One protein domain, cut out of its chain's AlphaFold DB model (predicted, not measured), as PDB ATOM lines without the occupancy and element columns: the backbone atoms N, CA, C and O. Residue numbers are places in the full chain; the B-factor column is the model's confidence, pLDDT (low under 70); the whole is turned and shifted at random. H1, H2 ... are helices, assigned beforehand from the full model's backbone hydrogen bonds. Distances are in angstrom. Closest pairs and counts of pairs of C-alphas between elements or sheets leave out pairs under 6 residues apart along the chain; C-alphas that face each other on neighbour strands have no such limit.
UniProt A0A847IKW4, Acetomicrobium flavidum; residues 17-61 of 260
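Overview. This is residues 17 to 61 of the 260 residues of a protein of Acetomicrobium flavidum (UniProt A0A847IKW4). There is little regular structure here: the chain makes a flat, open U, with three short helices spaced along it and no two of them touching. H1 sits at one end, the long loop of residues 23 to 38 leads to H2 at the turn, and H3 with residues 55 to 61 makes the other arm. The printed part has 45 residues, 16 of them in H1, H2 and H3, in that order, with no named strand; the class is all helix. It is loose, with a radius of gyration of the C-alphas of 13.4 A and spans of 34 by 31 by 12 A.

Along the chain. H1, residues 17 to 22, begins at C-alpha 17 (-52.074, 25.303, 6.722) and is 8.6 A long. H2, residues 39 to 43, is 5.9 A long. H3, residues 50 to 54, is 5.8 A long and ends at C-alpha 54 (-38.875, 10.329, 4.307).

Arrangement. H1, H2 and H3 are apart from one another. Residues 18 to 24 and 50 to 61 stand free. In H1, H2 and H3 every O i to N i+4 pair is within hydrogen-bond range.

Size, cuts and confidence. The C-alphas of Glu 23 and Val 47, the two farthest apart, are 34.8 A apart. The link from H1 to H2 is long; that from H2 to H3 is short. The printed part has no cut, and no printed residue is under 70 in pLDDT.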
ATOM      1  N   GLY A  17     -52.973  25.772   5.665       96.19
ATOM      2  CA  GLY A  17     -52.074  25.303   6.722       96.19
ATOM      3  C   GLY A  17     -50.772  26.103   6.794       96.19
ATOM      4  O   GLY A  17     -50.380  26.539   7.873       96.19
ATOM      5  N   ALA A  18     -50.139  26.374   5.648       97.12
ATOM      6  CA  ALA A  18     -48.918  27.176   5.589       97.12
ATOM      7  C   ALA A  18     -49.137  28.624   6.068       97.12
ATOM      8  O   ALA A  18     -48.292  29.179   6.769       97.12
ATOM      9  N   LEU A  19     -50.273  29.237   5.716       98.06
ATOM     10  CA  LEU A  19     -50.620  30.583   6.176       98.06
ATOM     11  C   LEU A  19     -50.915  30.618   7.679       98.06
ATOM     12  O   LEU A  19     -50.457  31.532   8.352       98.06
ATOM     13  N   LEU A  20     -51.613  29.619   8.222       97.81
ATOM     14  CA  LEU A  20     -51.848  29.507   9.666       97.81
ATOM     15  C   LEU A  20     -50.533  29.356  10.439       97.81
ATOM     16  O   LEU A  20     -50.309  30.073  11.412       97.81
ATOM     17  N   ALA A  21     -49.640  28.476   9.976       96.94
ATOM     18  CA  ALA A  21     -48.325  28.286  10.586       96.94
ATOM     19  C   ALA A  21     -47.488  29.575  10.555       96.94
ATOM     20  O   ALA A  21     -46.827  29.912  11.536       96.94
ATOM     21  N   LYS A  22     -47.564  30.342   9.457       97.88
ATOM     22  CA  LYS A  22     -46.914  31.655   9.341       97.88
ATOM     23  C   LYS A  22     -47.402  32.652  10.403       97.88
ATOM     24  O   LYS A  22     -46.601  33.448  10.881       97.88
ATOM     25  N   GLU A  23     -48.675  32.589  10.784       98.25
ATOM     26  CA  GLU A  23     -49.266  33.415  11.850       98.25
ATOM     27  C   GLU A  23     -49.063  32.819  13.263       98.25
ATOM     28  O   GLU A  23     -49.625  33.313  14.238       98.25
ATOM     29  N   GLY A  24     -48.253  31.762  13.397       97.50
ATOM     30  CA  GLY A  24     -47.898  31.152  14.682       97.50
ATOM     31  C   GLY A  24     -48.871  30.082  15.180       97.50
ATOM     32  O   GLY A  24     -48.762  29.655  16.329       97.50
ATOM     33  N   PHE A  25     -49.813  29.627  14.350       97.38
ATOM     34  CA  PHE A  25     -50.669  28.492  14.693       97.38
ATOM     35  C   PHE A  25     -49.837  27.203  14.744       97.38
ATOM     36  O   PHE A  25     -49.182  26.845  13.763       97.38
ATOM     37  N   THR A  26     -49.861  26.502  15.875       95.50
ATOM     38  CA  THR A  26     -49.100  25.261  16.080       95.50
ATOM     39  C   THR A  26     -49.965  24.018  15.864       95.50
ATOM     40  O   THR A  26     -51.195  24.078  15.868       95.50
ATOM     41  N   GLY A  27     -49.310  22.876  15.645       91.94
ATOM     42  CA  GLY A  27     -49.945  21.573  15.456       91.94
ATOM     43  C   GLY A  27     -49.258  20.477  16.270       91.94
ATOM     44  O   GLY A  27     -48.345  20.747  17.046       91.94
ATOM     45  N   ILE A  28     -49.712  19.240  16.083       92.38
ATOM     46  CA  ILE A  28     -49.128  18.043  16.702       92.38
ATOM     47  C   ILE A  28     -47.781  17.748  16.026       92.38
ATOM     48  O   ILE A  28     -47.731  17.614  14.804       92.38
ATOM     49  N   GLU A  29     -46.704  17.659  16.807       91.62
ATOM     50  CA  GLU A  29     -45.338  17.477  16.287       91.62
ATOM     51  C   GLU A  29     -45.132  16.097  15.643       91.62
ATOM     52  O   GLU A  29     -44.439  15.981  14.636       91.62
ATOM     53  N   ASP A  30     -45.796  15.067  16.165       91.38
ATOM     54  CA  ASP A  30     -45.700  13.671  15.730       91.38
ATOM     55  C   ASP A  30     -46.924  13.216  14.906       91.38
ATOM     56  O   ASP A  30     -47.307  12.051  14.928       91.38
ATOM     57  N   VAL A  31     -47.549  14.122  14.141       91.69
ATOM     58  CA  VAL A  31     -48.837  13.897  13.438       91.69
ATOM     59  C   VAL A  31     -48.900  12.642  12.547       91.69
ATOM     60  O   VAL A  31     -49.986  12.113  12.296       91.69
ATOM     61  N   PHE A  32     -47.766  12.139  12.052       88.75
ATOM     62  CA  PHE A  32     -47.734  10.906  11.263       88.75
ATOM     63  C   PHE A  32     -47.763   9.641  12.130       88.75
ATOM     64  O   PHE A  32     -48.489   8.698  11.808       88.75
ATOM     65  N   GLU A  33     -47.016   9.640  13.230       89.25
ATOM     66  CA  GLU A  33     -46.682   8.455  14.031       89.25
ATOM     67  C   GLU A  33     -47.446   8.378  15.352       89.25
ATOM     68  O   GLU A  33     -47.449   7.322  15.976       89.25
ATOM     69  N   ASN A  34     -48.110   9.464  15.766       91.50
ATOM     70  CA  ASN A  34     -48.786   9.542  17.054       91.50
ATOM     71  C   ASN A  34     -49.696   8.324  17.283       91.50
ATOM     72  O   ASN A  34     -50.573   8.014  16.468       91.50
ATOM     73  N   GLU A  35     -49.507   7.646  18.416       90.06
ATOM     74  CA  GLU A  35     -50.241   6.422  18.737       90.06
ATOM     75  C   GLU A  35     -51.761   6.656  18.768       90.06
ATOM     76  O   GLU A  35     -52.543   5.796  18.343       90.06
ATOM     77  N   PHE A  36     -52.172   7.839  19.231       90.12
ATOM     78  CA  PHE A  36     -53.556   8.270  19.330       90.12
ATOM     79  C   PHE A  36     -53.896   9.286  18.231       90.12
ATOM     80  O   PHE A  36     -53.891  10.498  18.432       90.12
ATOM     81  N   GLY A  37     -54.265   8.771  17.057       88.50
ATOM     82  CA  GLY A  37     -54.798   9.591  15.964       88.50
ATOM     83  C   GLY A  37     -53.775  10.035  14.918       88.50
ATOM     84  O   GLY A  37     -54.120  10.831  14.045       88.50
ATOM     85  N   GLY A  38     -52.544   9.519  14.973       91.06
ATOM     86  CA  GLY A  38     -51.546   9.727  13.930       91.06
ATOM     87  C   GLY A  38     -51.949   9.092  12.597       91.06
ATOM     88  O   GLY A  38     -52.675   8.092  12.542       91.06
ATOM     89  N   PHE A  39     -51.464   9.664  11.497       90.19
ATOM     90  CA  PHE A  39     -51.828   9.244  10.141       90.19
ATOM     91  C   PHE A  39     -51.593   7.744   9.886       90.19
ATOM     92  O   PHE A  39     -52.494   7.061   9.394       90.19
ATOM     93  N   TYR A  40     -50.421   7.206  10.238       89.06
ATOM     94  CA  TYR A  40     -50.110   5.789  10.023       89.06
ATOM     95  C   TYR A  40     -51.027   4.873  10.844       89.06
ATOM     96  O   TYR A  40     -51.534   3.863  10.351       89.06
ATOM     97  N   HIS A  41     -51.321   5.269  12.081       87.75
ATOM     98  CA  HIS A  41     -52.217   4.527  12.963       87.75
ATOM     99  C   HIS A  41     -53.658   4.498  12.442       87.75
ATOM    100  O   HIS A  41     -54.331   3.476  12.571       87.75
ATOM    101  N   CYS A  42     -54.127   5.590  11.836       91.94
ATOM    102  CA  CYS A  42     -55.498   5.695  11.344       91.94
ATOM    103  C   CYS A  42     -55.719   5.118   9.941       91.94
ATOM    104  O   CYS A  42     -56.835   4.689   9.649       91.94
ATOM    105  N   PHE A  43     -54.712   5.141   9.060       90.88
ATOM    106  CA  PHE A  43     -54.929   4.909   7.624       90.88
ATOM    107  C   PHE A  43     -54.135   3.758   7.009       90.88
ATOM    108  O   PHE A  43     -54.403   3.418   5.856       90.88
ATOM    109  N   THR A  44     -53.168   3.167   7.714       87.56
ATOM    110  CA  THR A  44     -52.261   2.181   7.098       87.56
ATOM    111  C   THR A  44     -52.273   0.811   7.765       87.56
ATOM    112  O   THR A  44     -51.398   0.003   7.474       87.56
ATOM    113  N   ASP A  45     -53.220   0.525   8.667       84.31
ATOM    114  CA  ASP A  45     -53.223  -0.694   9.499       84.31
ATOM    115  C   ASP A  45     -51.871  -0.931  10.202       84.31
ATOM    116  O   ASP A  45     -51.463  -2.065  10.448       84.31
ATOM    117  N   ARG A  46     -51.144   0.160  10.503       78.06
ATOM    118  CA  ARG A  46     -49.765   0.162  11.028       78.06
ATOM    119  C   ARG A  46     -48.724  -0.494  10.109       78.06
ATOM    120  O   ARG A  46     -47.625  -0.809  10.548       78.06
ATOM    121  N   VAL A  47     -49.041  -0.657   8.828       82.25
ATOM    122  CA  VAL A  47     -48.116  -1.104   7.784       82.25
ATOM    123  C   VAL A  47     -47.725   0.106   6.942       82.25
ATOM    124  O   VAL A  47     -48.453   0.523   6.042       82.25
ATOM    125  N   TYR A  48     -46.576   0.698   7.252       83.31
ATOM    126  CA  TYR A  48     -45.999   1.806   6.494       83.31
ATOM    127  C   TYR A  48     -44.512   1.561   6.235       83.31
ATOM    128  O   TYR A  48     -43.897   0.673   6.817       83.31
ATOM    129  N   ASP A  49     -43.973   2.312   5.282       84.94
ATOM    130  CA  ASP A  49     -42.597   2.208   4.812       84.94
ATOM    131  C   ASP A  49     -41.989   3.609   4.910       84.94
ATOM    132  O   ASP A  49     -42.265   4.461   4.062       84.94
ATOM    133  N   GLU A  50     -41.246   3.865   5.990       82.56
ATOM    134  CA  GLU A  50     -40.617   5.167   6.264       82.56
ATOM    135  C   GLU A  50     -39.671   5.591   5.140       82.56
ATOM    136  O   GLU A  50     -39.594   6.769   4.791       82.56
ATOM    137  N   GLU A  51     -39.015   4.627   4.493       87.69
ATOM    138  CA  GLU A  51     -38.125   4.902   3.369       87.69
ATOM    139  C   GLU A  51     -38.894   5.491   2.180       87.69
ATOM    140  O   GLU A  51     -38.366   6.310   1.432       87.69
ATOM    141  N   ARG A  52     -40.181   5.160   2.020       83.19
ATOM    142  CA  ARG A  52     -41.030   5.768   0.982       83.19
ATOM    143  C   ARG A  52     -41.551   7.150   1.334       83.19
ATOM    144  O   ARG A  52     -41.958   7.865   0.422       83.19
ATOM    145  N   THR A  53     -41.619   7.505   2.614       81.88
ATOM    146  CA  THR A  53     -42.168   8.797   3.048       81.88
ATOM    147  C   THR A  53     -41.075   9.834   3.276       81.88
ATOM    148  O   THR A  53     -41.242  10.974   2.845       81.88
ATOM    149  N   CYS A  54     -39.957   9.436   3.883       86.00
ATOM    150  CA  CYS A  54     -38.875  10.329   4.307       86.00
ATOM    151  C   CYS A  54     -37.476   9.882   3.843       86.00
ATOM    152  O   CYS A  54     -36.495  10.569   4.131       86.00
ATOM    153  N   GLY A  55     -37.360   8.752   3.145       88.25
ATOM    154  CA  GLY A  55     -36.081   8.258   2.635       88.25
ATOM    155  C   GLY A  55     -35.488   9.129   1.528       88.25
ATOM    156  O   GLY A  55     -36.216   9.654   0.684       88.25
ATOM    157  N   GLU A  56     -34.160   9.269   1.532       92.06
ATOM    158  CA  GLU A  56     -33.377  10.003   0.519       92.06
ATOM    159  C   GLU A  56     -33.852  11.455   0.267       92.06
ATOM    160  O   GLU A  56     -33.734  11.979  -0.846       92.06
ATOM    161  N   LEU A  57     -34.401  12.137   1.284       92.38
ATOM    162  CA  LEU A  57     -34.792  13.547   1.173       92.38
ATOM    163  C   LEU A  57     -33.582  14.427   0.826       92.38
ATOM    164  O   LEU A  57     -32.612  14.500   1.573       92.38
ATOM    165  N   GLY A  58     -33.680  15.141  -0.296       92.25
ATOM    166  CA  GLY A  58     -32.592  15.953  -0.853       92.25
ATOM    167  C   GLY A  58     -31.819  15.265  -1.982       92.25
ATOM    168  O   GLY A  58     -31.217  15.964  -2.795       92.25
ATOM    169  N   ASP A  59     -31.924  13.938  -2.099       93.25
ATOM    170  CA  ASP A  59     -31.216  13.134  -3.102       93.25
ATOM    171  C   ASP A  59     -32.177  12.521  -4.135       93.25
ATOM    172  O   ASP A  59     -31.952  12.615  -5.349       93.25
ATOM    173  N   ARG A  60     -33.292  11.930  -3.681       90.31
ATOM    174  CA  ARG A  60     -34.294  11.294  -4.546       90.31
ATOM    175  C   ARG A  60     -35.389  12.279  -4.949       90.31
ATOM    176  O   ARG A  60     -36.239  12.685  -4.160       90.31
ATOM    177  N   TRP A  61     -35.416  12.619  -6.236       90.56
ATOM    178  CA  TRP A  61     -36.418  13.516  -6.818       90.56
ATOM    179  C   TRP A  61     -37.582  12.731  -7.436       90.56
ATOM    180  O   TRP A  61     -37.562  12.402  -8.624       90.56
TER     181      TRP A  61